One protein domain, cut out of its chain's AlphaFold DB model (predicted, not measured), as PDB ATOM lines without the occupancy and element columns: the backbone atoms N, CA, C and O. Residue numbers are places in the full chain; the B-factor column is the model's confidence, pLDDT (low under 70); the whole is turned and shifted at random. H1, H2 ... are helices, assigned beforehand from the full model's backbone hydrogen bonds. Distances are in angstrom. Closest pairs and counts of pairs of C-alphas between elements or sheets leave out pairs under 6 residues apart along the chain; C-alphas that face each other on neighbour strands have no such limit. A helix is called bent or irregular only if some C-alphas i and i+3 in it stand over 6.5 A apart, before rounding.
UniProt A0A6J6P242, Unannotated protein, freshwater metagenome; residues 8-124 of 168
ATOM      1  N   THR A   8     142.633 161.087 134.778       75.19
ATOM      2  CA  THR A   8     142.868 159.657 134.948       75.19
ATOM      3  C   THR A   8     142.441 158.919 133.676       75.19
ATOM      4  O   THR A   8     141.408 159.241 133.083       75.19
ATOM      5  N   LEU A   9     143.230 157.924 133.254       76.25
ATOM      6  CA  LEU A   9     142.898 156.994 132.161       76.25
ATOM      7  C   LEU A   9     141.413 156.571 132.147       76.25
ATOM      8  O   LEU A   9     140.777 156.723 131.105       76.25
ATOM      9  N   PRO A  10     140.797 156.163 133.276       78.75
ATOM     10  CA  PRO A  10     139.379 155.802 133.308       78.75
ATOM     11  C   PRO A  10     138.428 156.930 132.892       78.75
ATOM     12  O   PRO A  10     137.423 156.666 132.239       78.75
ATOM     13  N   ARG A  11     138.725 158.200 133.199       80.50
ATOM     14  CA  ARG A  11     137.890 159.324 132.740       80.50
ATOM     15  C   ARG A  11     138.018 159.556 131.237       80.50
ATOM     16  O   ARG A  11     137.037 159.945 130.608       80.50
ATOM     17  N   LEU A  12     139.197 159.321 130.660       79.38
ATOM     18  CA  LEU A  12     139.402 159.398 129.210       79.38
ATOM     19  C   LEU A  12     138.655 158.269 128.495       79.38
ATOM     20  O   LEU A  12     137.916 158.537 127.549       79.38
ATOM     21  N   VAL A  13     138.749 157.044 129.015       80.12
ATOM     22  CA  VAL A  13     138.001 155.884 128.508       80.12
ATOM     23  C   VAL A  13     136.494 156.109 128.637       80.12
ATOM     24  O   VAL A  13     135.766 155.918 127.669       80.12
ATOM     25  N   ALA A  14     136.008 156.616 129.772       83.06
ATOM     26  CA  ALA A  14     134.590 156.936 129.948       83.06
ATOM     27  C   ALA A  14     134.106 157.994 128.942       83.06
ATOM     28  O   ALA A  14     133.013 157.878 128.391       83.06
ATOM     29  N   ARG A  15     134.916 159.020 128.645       83.12
ATOM     30  CA  ARG A  15     134.593 160.004 127.596       83.12
ATOM     31  C   ARG A  15     134.551 159.361 126.209       83.12
ATOM     32  O   ARG A  15     133.632 159.672 125.449       83.12
ATOM     33  N   ALA A  16     135.487 158.461 125.910       80.38
ATOM     34  CA  ALA A  16     135.522 157.716 124.655       80.38
ATOM     35  C   ALA A  16     134.274 156.831 124.489       80.38
ATOM     36  O   ALA A  16     133.592 156.927 123.465       80.38
ATOM     37  N   LEU A  17     133.900 156.088 125.539       81.44
ATOM     38  CA  LEU A  17     132.673 155.283 125.620       81.44
ATOM     39  C   LEU A  17     131.392 156.124 125.564       81.44
ATOM     40  O   LEU A  17     130.350 155.658 125.126       81.44
ATOM     41  N   LEU A  18     131.436 157.395 125.956       83.88
ATOM     42  CA  LEU A  18     130.296 158.304 125.818       83.88
ATOM     43  C   LEU A  18     130.276 159.041 124.468       83.88
ATOM     44  O   LEU A  18     129.450 159.941 124.284       83.88
ATOM     45  N   ARG A  19     131.171 158.695 123.527       82.12
ATOM     46  CA  ARG A  19     131.362 159.381 122.232       82.12
ATOM     47  C   ARG A  19     131.532 160.898 122.394       82.12
ATOM     48  O   ARG A  19     131.001 161.703 121.619       82.12
ATOM     49  N   ARG A  20     132.233 161.298 123.458       86.75
ATOM     50  CA  ARG A  20     132.552 162.696 123.766       86.75
ATOM     51  C   ARG A  20     133.960 163.024 123.306       86.75
ATOM     52  O   ARG A  20     134.813 162.146 123.215       86.75
ATOM     53  N   CYS A  21     134.202 164.302 123.033       87.62
ATOM     54  CA  CYS A  21     135.541 164.746 122.671       87.62
ATOM     55  C   CYS A  21     136.494 164.500 123.861       87.62
ATOM     56  O   CYS A  21     136.193 164.960 124.967       87.62
ATOM     57  N   PRO A  22     137.628 163.806 123.679       85.31
ATOM     58  CA  PRO A  22     138.591 163.567 124.755       85.31
ATOM     59  C   PRO A  22     139.164 164.866 125.343       85.31
ATOM     60  O   PRO A  22     139.325 164.954 126.564       85.31
ATOM     61  N   TRP A  23     139.362 165.894 124.505       85.00
ATOM     62  CA  TRP A  23     139.866 167.213 124.898       85.00
ATOM     63  C   TRP A  23     138.818 168.049 125.652       85.00
ATOM     64  O   TRP A  23     138.951 168.282 126.854       85.00
ATOM     65  N   CYS A  24     137.738 168.464 124.979       85.75
ATOM     66  CA  CYS A  24     136.761 169.411 125.539       85.75
ATOM     67  C   CYS A  24     135.544 168.770 126.227       85.75
ATOM     68  O   CYS A  24     134.691 169.483 126.743       85.75
ATOM     69  N   ALA A  25     135.413 167.439 126.208       85.31
ATOM     70  CA  ALA A  25     134.238 166.705 126.697       85.31
ATOM     71  C   ALA A  25     132.896 167.051 126.008       85.31
ATOM     72  O   ALA A  25     131.839 166.617 126.478       85.31
ATOM     73  N   GLY A  26     132.924 167.764 124.875       83.38
ATOM     74  CA  GLY A  26     131.744 168.099 124.074       83.38
ATOM     75  C   GLY A  26     130.955 166.863 123.624       83.38
ATOM     76  O   GLY A  26     131.529 165.823 123.279       83.38
ATOM     77  N   LYS A  27     129.618 166.966 123.643       79.75
ATOM     78  CA  LYS A  27     128.700 165.889 123.229       79.75
ATOM     79  C   LYS A  27     128.768 165.682 121.710       79.75
ATOM     80  O   LYS A  27     128.807 166.652 120.960       79.75
ATOM     81  N   LYS A  28     128.711 164.422 121.258       70.69
ATOM     82  CA  LYS A  28     128.759 164.032 119.831       70.69
ATOM     83  C   LYS A  28     130.018 164.512 119.085       70.69
ATOM     84  O   LYS A  28     129.952 164.712 117.881       70.69
ATOM     85  N   ALA A  29     131.134 164.676 119.803       79.00
ATOM     86  CA  ALA A  29     132.487 164.988 119.323       79.00
ATOM     87  C   ALA A  29     132.588 165.419 117.836       79.00
ATOM     88  O   ALA A  29     132.179 166.526 117.482       79.00
ATOM     89  N   TRP A  30     133.115 164.532 116.992       82.38
ATOM     90  CA  TRP A  30     133.202 164.649 115.536       82.38
ATOM     91  C   TRP A  30     132.122 163.835 114.816       82.38
ATOM     92  O   TRP A  30     132.149 163.717 113.604       82.38
ATOM     93  N   PHE A  31     131.175 163.222 115.523       83.94
ATOM     94  CA  PHE A  31     130.247 162.266 114.914       83.94
ATOM     95  C   PHE A  31     128.943 162.955 114.503       83.94
ATOM     96  O   PHE A  31     128.206 163.480 115.342       83.94
ATOM     97  N   ARG A  32     128.630 162.919 113.201       84.12
ATOM     98  CA  ARG A  32     127.321 163.324 112.656       84.12
ATOM     99  C   ARG A  32     126.311 162.185 112.757       84.12
ATOM    100  O   ARG A  32     125.161 162.412 113.117       84.12
ATOM    101  N   SER A  33     126.756 160.977 112.430       83.81
ATOM    102  CA  SER A  33     126.011 159.720 112.521       83.81
ATOM    103  C   SER A  33     126.963 158.619 113.010       83.81
ATOM    104  O   SER A  33     128.095 158.911 113.389       83.81
ATOM    105  N   TRP A  34     126.521 157.363 113.017       80.50
ATOM    106  CA  TRP A  34     127.339 156.224 113.436       80.50
ATOM    107  C   TRP A  34     128.593 156.046 112.566       80.50
ATOM    108  O   TRP A  34     129.688 155.890 113.093       80.50
ATOM    109  N   PHE A  35     128.440 156.183 111.244       81.19
ATOM    110  CA  PHE A  35     129.543 156.090 110.275       81.19
ATOM    111  C   PHE A  35     129.984 157.440 109.708       81.19
ATOM    112  O   PHE A  35     131.067 157.551 109.146       81.19
ATOM    113  N   ARG A  36     129.152 158.483 109.836       81.69
ATOM    114  CA  ARG A  36     129.482 159.812 109.307       81.69
ATOM    115  C   ARG A  36     130.150 160.665 110.366       81.69
ATOM    116  O   ARG A  36     129.590 160.868 111.448       81.69
ATOM    117  N   ARG A  37     131.299 161.224 110.009       84.12
ATOM    118  CA  ARG A  37     132.115 162.084 110.860       84.12
ATOM    119  C   ARG A  37     132.296 163.459 110.208       84.12
ATOM    120  O   ARG A  37     132.107 163.601 109.007       84.12
ATOM    121  N   TYR A  38     132.556 164.460 111.034       86.31
ATOM    122  CA  TYR A  38     133.027 165.784 110.654       86.31
ATOM    123  C   TYR A  38     134.545 165.802 110.795       86.31
ATOM    124  O   TYR A  38     135.081 165.183 111.716       86.31
ATOM    125  N   ASP A  39     135.218 166.599 109.974       85.69
ATOM    126  CA  ASP A  39     136.673 166.758 110.061       85.69
ATOM    127  C   ASP A  39     137.104 167.458 111.356       85.69
ATOM    128  O   ASP A  39     138.244 167.323 111.795       85.69
ATOM    129  N   ARG A  40     136.183 168.183 112.009       86.88
ATOM    130  CA  ARG A  40     136.445 168.987 113.209       86.88
ATOM    131  C   ARG A  40     135.408 168.788 114.302       86.88
ATOM    132  O   ARG A  40     134.234 168.509 114.051       86.88
ATOM    133  N   CYS A  41     135.855 168.939 115.546       88.38
ATOM    134  CA  CYS A  41     134.979 168.838 116.700       88.38
ATOM    135  C   CYS A  41     134.071 170.065 116.741       88.38
ATOM    136  O   CYS A  41     134.554 171.193 116.735       88.38
ATOM    137  N   ARG A  42     132.758 169.868 116.883       86.31
ATOM    138  CA  ARG A  42     131.800 170.989 116.889       86.31
ATOM    139  C   ARG A  42     131.862 171.884 118.128       86.31
ATOM    140  O   ARG A  42     131.237 172.934 118.138       86.31
ATOM    141  N   THR A  43     132.553 171.455 119.184       86.25
ATOM    142  CA  THR A  43     132.673 172.228 120.429       86.25
ATOM    143  C   THR A  43     134.004 172.964 120.517       86.25
ATOM    144  O   THR A  43     134.012 174.129 120.886       86.25
ATOM    145  N   CYS A  44     135.124 172.308 120.195       86.88
ATOM    146  CA  CYS A  44     136.455 172.907 120.348       86.88
ATOM    147  C   CYS A  44     137.240 173.081 119.046       86.88
ATOM    148  O   CYS A  44     138.376 173.524 119.110       86.88
ATOM    149  N   GLY A  45     136.703 172.683 117.890       86.75
ATOM    150  CA  GLY A  45     137.367 172.858 116.592       86.75
ATOM    151  C   GLY A  45     138.545 171.920 116.309       86.75
ATOM    152  O   GLY A  45     139.068 171.958 115.201       86.75
ATOM    153  N   LEU A  46     138.928 171.060 117.264       87.38
ATOM    154  CA  LEU A  46     140.043 170.116 117.113       87.38
ATOM    155  C   LEU A  46     139.831 169.238 115.876       87.38
ATOM    156  O   LEU A  46     138.743 168.676 115.717       87.38
ATOM    157  N   ARG A  47     140.842 169.116 115.015       86.31
ATOM    158  CA  ARG A  47     140.794 168.299 113.798       86.31
ATOM    159  C   ARG A  47     140.878 166.799 114.114       86.31
ATOM    160  O   ARG A  47     141.636 166.382 114.980       86.31
ATOM    161  N   TRP A  48     140.065 165.989 113.433       82.62
ATOM    162  CA  TRP A  48     139.941 164.543 113.658       82.62
ATOM    163  C   TRP A  48     141.222 163.783 113.292       82.62
ATOM    164  O   TRP A  48     141.779 163.081 114.128       82.62
ATOM    165  N   ASN A  49     141.687 163.933 112.046       79.94
ATOM    166  CA  ASN A  49     142.854 163.212 111.523       79.94
ATOM    167  C   ASN A  49     144.192 163.839 111.949       79.94
ATOM    168  O   ASN A  49     145.229 163.398 111.475       79.94
ATOM    169  N   ARG A  50     144.174 164.890 112.786       79.12
ATOM    170  CA  ARG A  50     145.357 165.642 113.250       79.12
ATOM    171  C   ARG A  50     146.357 166.052 112.149       79.12
ATOM    172  O   ARG A  50     147.513 166.305 112.452       79.12
ATOM    173  N   GLY A  51     145.941 166.108 110.878       73.38
ATOM    174  CA  GLY A  51     146.868 166.359 109.767       73.38
ATOM    175  C   GLY A  51     147.751 165.177 109.359       73.38
ATOM    176  O   GLY A  51     148.655 165.377 108.561       73.38
ATOM    177  N   GLN A  52     147.499 163.976 109.884       75.12
ATOM    178  CA  GLN A  52     148.318 162.781 109.683       75.12
ATOM    179  C   GLN A  52     147.562 161.735 108.853       75.12
ATOM    180  O   GLN A  52     146.511 161.242 109.275       75.12
ATOM    181  N   ASP A  53     148.126 161.329 107.714       71.12
ATOM    182  CA  ASP A  53     147.506 160.340 106.813       71.12
ATOM    183  C   ASP A  53     147.403 158.936 107.444       71.12
ATOM    184  O   ASP A  53     146.531 158.143 107.096       71.12
ATOM    185  N   GLY A  54     148.245 158.638 108.439       79.12
ATOM    186  CA  GLY A  54     148.255 157.361 109.162       79.12
ATOM    187  C   GLY A  54     147.371 157.306 110.411       79.12
ATOM    188  O   GLY A  54     147.296 156.259 111.052       79.12
ATOM    189  N   PHE A  55     146.697 158.397 110.792       82.69
ATOM    190  CA  PHE A  55     145.963 158.444 112.064       82.69
ATOM    191  C   PHE A  55     144.855 157.383 112.150       82.69
ATOM    192  O   PHE A  55     144.603 156.814 113.214       82.69
ATOM    193  N   GLU A  56     144.212 157.075 111.023       83.81
ATOM    194  CA  GLU A  56     143.139 156.081 110.979       83.81
ATOM    195  C   GLU A  56     143.637 154.644 111.188       83.81
ATOM    196  O   GLU A  56     142.887 153.818 111.712       83.81
ATOM    197  N   LEU A  57     144.905 154.354 110.870       87.50
ATOM    198  CA  LEU A  57     145.506 153.029 111.066       87.50
ATOM    199  C   LEU A  57     145.535 152.642 112.548       87.50
ATOM    200  O   LEU A  57     145.282 151.492 112.902       87.50
ATOM    201  N   GLY A  58     145.776 153.607 113.438       86.50
ATOM    202  CA  GLY A  58     145.741 153.357 114.876       86.50
ATOM    203  C   GLY A  58     144.344 152.972 115.366       86.50
ATOM    204  O   GLY A  58     144.185 151.999 116.107       86.50
ATOM    205  N   ALA A  59     143.304 153.655 114.879       87.88
ATOM    206  CA  ALA A  59     141.923 153.306 115.204       87.88
ATOM    207  C   ALA A  59     141.508 151.934 114.638       87.88
ATOM    208  O   ALA A  59     140.748 151.211 115.290       87.88
ATOM    209  N   MET A  60     142.026 151.551 113.465       89.88
ATOM    210  CA  MET A  60     141.839 150.207 112.905       89.88
ATOM    211  C   MET A  60     142.490 149.140 113.787       89.88
ATOM    212  O   MET A  60     141.843 148.146 114.105       89.88
ATOM    213  N   THR A  61     143.716 149.368 114.264       91.88
ATOM    214  CA  THR A  61     144.402 148.446 115.185       91.88
ATOM    215  C   THR A  61     143.593 148.225 116.461       91.88
ATOM    216  O   THR A  61     143.375 147.086 116.870       91.88
ATOM    217  N   VAL A  62     143.063 149.297 117.061       91.62
ATOM    218  CA  VAL A  62     142.185 149.187 118.240       91.62
ATOM    219  C   VAL A  62     140.922 148.378 117.917       91.62
ATOM    220  O   VAL A  62     140.507 147.543 118.720       91.62
ATOM    221  N   ALA A  63     140.323 148.579 116.740       92.44
ATOM    222  CA  ALA A  63     139.153 147.813 116.307       92.44
ATOM    223  C   ALA A  63     139.458 146.319 116.140       92.44
ATOM    224  O   ALA A  63     138.658 145.486 116.573       92.44
ATOM    225  N   VAL A  64     140.615 145.974 115.572       92.88
ATOM    226  CA  VAL A  64     141.074 144.585 115.422       92.88
ATOM    227  C   VAL A  64     141.297 143.940 116.784       92.88
ATOM    228  O   VAL A  64     140.809 142.837 117.008       92.88
ATOM    229  N   VAL A  65     141.954 144.633 117.717       94.44
ATOM    230  CA  VAL A  65     142.190 144.115 119.076       94.44
ATOM    231  C   VAL A  65     140.871 143.856 119.804       94.44
ATOM    232  O   VAL A  65     140.698 142.787 120.386       94.44
ATOM    233  N   ILE A  66     139.919 144.790 119.747       92.94
ATOM    234  CA  ILE A  66     138.614 144.618 120.402       92.94
ATOM    235  C   ILE A  66     137.820 143.479 119.751       92.94
ATOM    236  O   ILE A  66     137.261 142.638 120.452       92.94
ATOM    237  N   THR A  67     137.785 143.429 118.419       93.69
ATOM    238  CA  THR A  67     137.035 142.405 117.680       93.69
ATOM    239  C   THR A  67     137.649 141.023 117.895       93.69
ATOM    240  O   THR A  67     136.957 140.110 118.340       93.69
ATOM    241  N   GLY A  68     138.956 140.874 117.671       94.12
ATOM    242  CA  GLY A  68     139.678 139.622 117.890       94.12
ATOM    243  C   GLY A  68     139.603 139.161 119.344       94.12
ATOM    244  O   GLY A  68     139.283 138.004 119.601       94.12
ATOM    245  N   GLY A  69     139.783 140.081 120.296       95.25
ATOM    246  CA  GLY A  69     139.622 139.801 121.722       95.25
ATOM    247  C   GLY A  69     138.215 139.315 122.074       95.25
ATOM    248  O   GLY A  69     138.077 138.361 122.834       95.25
ATOM    249  N   SER A  70     137.168 139.902 121.483       94.44
ATOM    250  CA  SER A  70     135.783 139.468 121.718       94.44
ATOM    251  C   SER A  70     135.497 138.063 121.183       94.44
ATOM    252  O   SER A  70     134.858 137.269 121.872       94.44
ATOM    253  N   VAL A  71     136.020 137.724 119.999       94.38
ATOM    254  CA  VAL A  71     135.886 136.384 119.412       94.38
ATOM    255  C   VAL A  71     136.660 135.361 120.240       94.38
ATOM    256  O   VAL A  71     136.115 134.313 120.571       94.38
ATOM    257  N   MET A  72     137.898 135.674 120.635       95.81
ATOM    258  CA  MET A  72     138.694 134.790 121.492       95.81
ATOM    259  C   MET A  72     138.025 134.551 122.845       95.81
ATOM    260  O   MET A  72     137.955 133.408 123.299       95.81
ATOM    261  N   LEU A  73     137.486 135.602 123.466       95.81
ATOM    262  CA  LEU A  73     136.765 135.494 124.731       95.81
ATOM    263  C   LEU A  73     135.514 134.622 124.579       95.81
ATOM    264  O   LEU A  73     135.298 133.717 125.382       95.81
ATOM    265  N   PHE A  74     134.724 134.850 123.528       95.44
ATOM    266  CA  PHE A  74     133.544 134.047 123.222       95.44
ATOM    267  C   PHE A  74     133.890 132.565 123.023       95.44
ATOM    268  O   PHE A  74     133.242 131.707 123.623       95.44
ATOM    269  N   LEU A  75     134.916 132.259 122.221       92.62
ATOM    270  CA  LEU A  75     135.349 130.881 121.980       92.62
ATOM    271  C   LEU A  75     135.821 130.213 123.274       92.62
ATOM    272  O   LEU A  75     135.416 129.092 123.557       92.62
ATOM    273  N   SER A  76     136.607 130.920 124.088       93.81
ATOM    274  CA  SER A  76     137.109 130.409 125.370       93.81
ATOM    275  C   SER A  76     135.972 130.058 126.330       93.81
ATOM    276  O   SER A  76     135.957 128.968 126.900       93.81
ATOM    277  N   ILE A  77     134.987 130.952 126.471       94.31
ATOM    278  CA  ILE A  77     133.807 130.728 127.320       94.31
ATOM    279  C   ILE A  77     132.968 129.569 126.780       94.31
ATOM    280  O   ILE A  77     132.555 128.698 127.540       94.31
ATOM    281  N   SER A  78     132.737 129.539 125.470       90.56
ATOM    282  CA  SER A  78     131.919 128.504 124.839       90.56
ATOM    283  C   SER A  78     132.554 127.119 124.993       90.56
ATOM    284  O   SER A  78     131.861 126.181 125.364       90.56
ATOM    285  N   ILE A  79     133.877 126.994 124.818       90.69
ATOM    286  CA  ILE A  79     134.601 125.734 125.068       90.69
ATOM    287  C   ILE A  79     134.449 125.303 126.532       90.69
ATOM    288  O   ILE A  79     134.180 124.135 126.797       90.69
ATOM    289  N   ALA A  80     134.608 126.233 127.477       92.38
ATOM    290  CA  ALA A  80     134.526 125.924 128.903       92.38
ATOM    291  C   ALA A  80     133.126 125.445 129.330       92.38
ATOM    292  O   ALA A  80     133.019 124.577 130.192       92.38
ATOM    293  N   VAL A  81     132.065 125.998 128.735       91.12
ATOM    294  CA  VAL A  81     130.670 125.667 129.076       91.12
ATOM    295  C   VAL A  81     130.163 124.431 128.329       91.12
ATOM    296  O   VAL A  81     129.392 123.662 128.890       91.12
ATOM    297  N   SER A  82     130.575 124.227 127.076       87.75
ATOM    298  CA  SER A  82     130.086 123.126 126.234       87.75
ATOM    299  C   SER A  82     130.803 121.796 126.468       87.75
ATOM    300  O   SER A  82     130.444 120.801 125.852       87.75
ATOM    301  N   TYR A  83     131.802 121.728 127.347       86.00
ATOM    302  CA  TYR A  83     132.445 120.455 127.663       86.00
ATOM    303  C   TYR A  83     131.448 119.483 128.335       86.00
ATOM    304  O   TYR A  83     130.840 119.869 129.338       86.00
ATOM    305  N   PRO A  84     131.287 118.224 127.867       82.06
ATOM    306  CA  PRO A  84     132.050 117.517 126.822       82.06
ATOM    307  C   PRO A  84     131.410 117.470 125.412       82.06
ATOM    308  O   PRO A  84     132.025 116.919 124.502       82.06
ATOM    309  N   ASP A  85     130.199 118.000 125.217       83.06
ATOM    310  CA  ASP A  85     129.459 117.945 123.944       83.06
ATOM    311  C   ASP A  85     129.597 119.258 123.143       83.06
ATOM    312  O   ASP A  85     128.934 120.269 123.401       83.06
ATOM    313  N   PHE A  86     130.495 119.254 122.155       82.12
ATOM    314  CA  PHE A  86     130.823 120.437 121.361       82.12
ATOM    315  C   PHE A  86     129.970 120.546 120.097       82.12
ATOM    316  O   PHE A  86     130.260 119.945 119.060       82.12
ATOM    317  N   GLN A  87     128.984 121.438 120.123       85.94
ATOM    318  CA  GLN A  87     128.243 121.812 118.919       85.94
ATOM    319  C   GLN A  87     129.009 122.869 118.110       85.94
ATOM    320  O   GLN A  87     128.754 124.071 118.193       85.94
ATOM    321  N   VAL A  88     129.965 122.414 117.296       88.12
ATOM    322  CA  VAL A  88     130.893 123.289 116.550       88.12
ATOM    323  C   VAL A  88     130.200 124.238 115.566       88.12
ATOM    324  O   VAL A  88     130.610 125.389 115.437       88.12
ATOM    325  N   VAL A  89     129.134 123.793 114.896       91.69
ATOM    326  CA  VAL A  89     128.429 124.587 113.873       91.69
ATOM    327  C   VAL A  89     127.749 125.832 114.463       91.69
ATOM    328  O   VAL A  89     128.075 126.933 114.016       91.69
ATOM    329  N   PRO A  90     126.847 125.734 115.464       89.62
ATOM    330  CA  PRO A  90     126.220 126.927 116.041       89.62
ATOM    331  C   PRO A  90     127.248 127.853 116.697       89.62
ATOM    332  O   PRO A  90     127.141 129.073 116.588       89.62
ATOM    333  N   MET A  91     128.287 127.291 117.312       89.06
ATOM    334  CA  MET A  91     129.356 128.063 117.936       89.06
ATOM    335  C   MET A  91     130.166 128.869 116.906       89.06
ATOM    336  O   MET A  91     130.415 130.059 117.108       89.06
ATOM    337  N   ALA A  92     130.509 128.264 115.767       90.50
ATOM    338  CA  ALA A  92     131.173 128.955 114.663       90.50
ATOM    339  C   ALA A  92     130.287 130.053 114.054       90.50
ATOM    340  O   ALA A  92     130.777 131.148 113.779       90.50
ATOM    341  N   LEU A  93     128.982 129.799 113.895       94.62
ATOM    342  CA  LEU A  93     128.034 130.793 113.387       94.62
ATOM    343  C   LEU A  93     127.938 132.010 114.313       94.62
ATOM    344  O   LEU A  93     128.026 133.143 113.842       94.62
ATOM    345  N   ILE A  94     127.817 131.796 115.625       93.69
ATOM    346  CA  ILE A  94     127.785 132.895 116.600       93.69
ATOM    347  C   ILE A  94     129.115 133.660 116.584       93.69
ATOM    348  O   ILE A  94     129.109 134.890 116.537       93.69
ATOM    349  N   GLY A  95     130.250 132.956 116.548       93.25
ATOM    350  CA  GLY A  95     131.571 133.579 116.436       93.25
ATOM    351  C   GLY A  95     131.716 134.445 115.180       93.25
ATOM    352  O   GLY A  95     132.214 135.568 115.262       93.25
ATOM    353  N   ALA A  96     131.220 133.973 114.033       94.38
ATOM    354  CA  ALA A  96     131.209 134.733 112.783       94.38
ATOM    355  C   ALA A  96     130.311 135.978 112.872       94.38
ATOM    356  O   ALA A  96     130.713 137.060 112.447       94.38
ATOM    357  N   VAL A  97     129.125 135.858 113.480       96.31
ATOM    358  CA  VAL A  97     128.242 137.008 113.731       96.31
ATOM    359  C   VAL A  97     128.940 138.041 114.616       96.31
ATOM    360  O   VAL A  97     128.920 139.226 114.287       96.31
ATOM    361  N   ILE A  98     129.611 137.617 115.691       93.69
ATOM    362  CA  ILE A  98     130.392 138.514 116.556       93.69
ATOM    363  C   ILE A  98     131.484 139.214 115.743       93.69
ATOM    364  O   ILE A  98     131.583 140.439 115.801       93.69
ATOM    365  N   ALA A  99     132.250 138.476 114.936       92.44
ATOM    366  CA  ALA A  99     133.324 139.033 114.113       92.44
ATOM    367  C   ALA A  99     132.835 140.095 113.108       92.44
ATOM    368  O   ALA A  99     133.569 141.036 112.813       92.44
ATOM    369  N   LEU A 100     131.600 139.977 112.611       94.19
ATOM    370  CA  LEU A 100     131.000 140.932 111.673       94.19
ATOM    371  C   LEU A 100     130.332 142.120 112.374       94.19
ATOM    372  O   LEU A 100     130.448 143.258 111.922       94.19
ATOM    373  N   VAL A 101     129.632 141.880 113.482       94.19
ATOM    374  CA  VAL A 101     128.834 142.902 114.176       94.19
ATOM    375  C   VAL A 101     129.701 143.771 115.090       94.19
ATOM    376  O   VAL A 101     129.501 144.986 115.167       94.19
ATOM    377  N   MET A 102     130.699 143.190 115.758       91.62
ATOM    378  CA  MET A 102     131.571 143.920 116.680       91.62
ATOM    379  C   MET A 102     132.322 145.098 116.057       91.62
ATOM    380  O   MET A 102     132.278 146.169 116.665       91.62
ATOM    381  N   PRO A 103     132.973 145.010 114.882       88.69
ATOM    382  CA  PRO A 103     133.662 146.166 114.305       88.69
ATOM    383  C   PRO A 103     132.684 147.298 113.969       88.69
ATOM    384  O   PRO A 103     132.991 148.471 114.174       88.69
ATOM    385  N   VAL A 104     131.467 146.956 113.541       91.19
ATOM    386  CA  VAL A 104     130.400 147.914 113.230       91.19
ATOM    387  C   VAL A 104     129.949 148.651 114.492       91.19
ATOM    388  O   VAL A 104     129.839 149.878 114.490       91.19
ATOM    389  N   LEU A 105     129.734 147.928 115.594       89.19
ATOM    390  CA  LEU A 105     129.341 148.518 116.875       89.19
ATOM    391  C   LEU A 105     130.488 149.277 117.551       89.19
ATOM    392  O   LEU A 105     130.265 150.303 118.191       89.19
ATOM    393  N   THR A 106     131.718 148.790 117.416       87.50
ATOM    394  CA  THR A 106     132.879 149.355 118.110       87.50
ATOM    395  C   THR A 106     133.507 150.526 117.368       87.50
ATOM    396  O   THR A 106     134.196 151.324 117.998       87.50
ATOM    397  N   TYR A 107     133.193 150.713 116.082       87.75
ATOM    398  CA  TYR A 107     133.723 151.780 115.231       87.75
ATOM    399  C   TYR A 107     133.768 153.175 115.879       87.75
ATOM    400  O   TYR A 107     134.844 153.766 115.938       87.75
ATOM    401  N   PRO A 108     132.671 153.757 116.402       85.62
ATOM    402  CA  PRO A 108     132.761 155.092 116.987       85.62
ATOM    403  C   PRO A 108     133.614 155.123 118.265       85.62
ATOM    404  O   PRO A 108     134.167 156.168 118.595       85.62
ATOM    405  N   PHE A 109     133.720 154.000 118.979       86.12
ATOM    406  CA  PHE A 109     134.473 153.896 120.227       86.12
ATOM    407  C   PHE A 109     135.966 153.691 119.987       86.12
ATOM    408  O   PHE A 109     136.773 154.284 120.694       86.12
ATOM    409  N   THR A 110     136.349 152.896 118.987       88.50
ATOM    410  CA  THR A 110     137.759 152.661 118.630       88.50
ATOM    411  C   THR A 110     138.414 153.964 118.197       88.50
ATOM    412  O   THR A 110     139.509 154.298 118.637       88.50
ATOM    413  N   GLN A 111     137.669 154.747 117.422       88.00
ATOM    414  CA  GLN A 111     138.045 156.069 116.962       88.00
ATOM    415  C   GLN A 111     138.241 157.017 118.163       88.00
ATOM    416  O   GLN A 111     139.321 157.582 118.329       88.00
ATOM    417  N   THR A 112     137.250 157.182 119.050       87.19
ATOM    418  CA  THR A 112     137.402 158.089 120.208       87.19
ATOM    419  C   THR A 112     138.458 157.632 121.209       87.19
ATOM    420  O   THR A 112     139.104 158.481 121.826       87.19
ATOM    421  N   LEU A 113     138.635 156.319 121.378       88.31
ATOM    422  CA  LEU A 113     139.642 155.739 122.260       88.31
ATOM    423  C   LEU A 113     141.050 155.995 121.724       88.31
ATOM    424  O   LEU A 113     141.904 156.450 122.483       88.31
ATOM    425  N   TRP A 114     141.264 155.782 120.421       90.38
ATOM    426  CA  TRP A 114     142.526 156.104 119.764       90.38
ATOM    427  C   TRP A 114     142.848 157.596 119.878       90.38
ATOM    428  O   TRP A 114     143.923 157.940 120.356       90.38
ATOM    429  N   SER A 115     141.896 158.493 119.586       87.25
ATOM    430  CA  SER A 115     142.108 159.937 119.772       87.25
ATOM    431  C   SER A 115     142.427 160.312 121.221       87.25
ATOM    432  O   SER A 115     143.192 161.238 121.463       87.25
ATOM    433  N   ALA A 116     141.837 159.629 122.207       86.94
ATOM    434  CA  ALA A 116     142.119 159.884 123.617       86.94
ATOM    435  C   ALA A 116     143.530 159.432 124.021       86.94
ATOM    436  O   ALA A 116     144.192 160.128 124.793       86.94
ATOM    437  N   PHE A 117     143.964 158.273 123.518       87.50
ATOM    438  CA  PHE A 117     145.314 157.757 123.719       87.50
ATOM    439  C   PHE A 117     146.345 158.668 123.052       87.50
ATOM    440  O   PHE A 117     147.262 159.147 123.715       87.50
ATOM    441  N   ASP A 118     146.136 158.984 121.779       87.50
ATOM    442  CA  ASP A 118     147.046 159.814 121.004       87.50
ATOM    443  C   ASP A 118     147.166 161.233 121.581       87.50
ATOM    444  O   ASP A 118     148.276 161.716 121.751       87.50
ATOM    445  N   LEU A 119     146.077 161.866 122.038       86.06
ATOM    446  CA  LEU A 119     146.149 163.167 122.729       86.06
ATOM    447  C   LEU A 119     146.908 163.135 124.061       86.06
ATOM    448  O   LEU A 119     147.338 164.180 124.557       86.06
ATOM    449  N   ARG A 120     147.009 161.960 124.693       84.00
ATOM    450  CA  ARG A 120     147.773 161.788 125.932       84.00
ATOM    451  C   ARG A 120     149.269 161.677 125.647       84.00
ATOM    452  O   ARG A 120     150.051 162.165 126.456       84.00
ATOM    453  N   VAL A 121     149.638 161.036 124.539       85.19
ATOM    454  CA  VAL A 121     151.034 160.872 124.105       85.19
ATOM    455  C   VAL A 121     151.534 162.139 123.409       85.19
ATOM    456  O   VAL A 121     152.591 162.660 123.748       85.19
ATOM    457  N   HIS A 122     150.731 162.669 122.492       83.81
ATOM    458  CA  HIS A 122     151.008 163.837 121.672       83.81
ATOM    459  C   HIS A 122     149.981 164.931 121.999       83.81
ATOM    460  O   HIS A 122     148.863 164.904 121.473       83.81
ATOM    461  N   PRO A 123     150.315 165.907 122.859       83.19
ATOM    462  CA  PRO A 123     149.435 167.038 123.130       83.19
ATOM    463  C   PRO A 123     149.047 167.773 121.834       83.19
ATOM    464  O   PRO A 123     149.847 167.802 120.899       83.19
ATOM    465  N   PRO A 124     147.844 168.367 121.754       84.19
ATOM    466  CA  PRO A 124     147.407 169.064 120.549       84.19
ATOM    467  C   PRO A 124     148.207 170.351 120.336       84.19
ATOM    468  O   PRO A 124     148.363 171.148 121.270       84.19
TER     469      PRO A 124
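Overview. This is residues 8 to 124 of the 168 residues of the protein "Unannotated protein" of freshwater metagenome (UniProt A0A6J6P242). A long helical hairpin, H2 with H3a, joins a head of H1, H3b and residues 18 to 54. The 117 printed residues hold three named helices, H1, H2, H3, and no named strand: all helix. The whole is loose, radius of gyration of the C-alphas 17.2 A, spanning 56 by 29 by 25 A.

Arrangement. H1, residues 9 to 17, touches H3b, residues 108 to 121; the closest C-alphas, 16 and 112, are 4.8 A apart. H2, residues 55 to 82, and H3a, residues 88 to 105, make a hairpin, closest at C-alphas 67 and 102, 5.8 A. Every O i to N i+4 pair is within hydrogen-bond range in H1 and H3b, 23 of 24 in H2, 12 of 14 in H3a.

Along the chain. Find C-alpha 9 at (142.898, 156.994, 132.161) and C-alpha 121 at (151.034, 160.872, 124.105). H2 is 41.2 A long. H3, assigned as one helix by its hydrogen bonds, is bent: C-alphas 105 and 108 are 7.4 A apart.

Size, cuts and confidence. The printed part has no cut; H1 to H2 is a long link; no printed residue has pLDDT under 70.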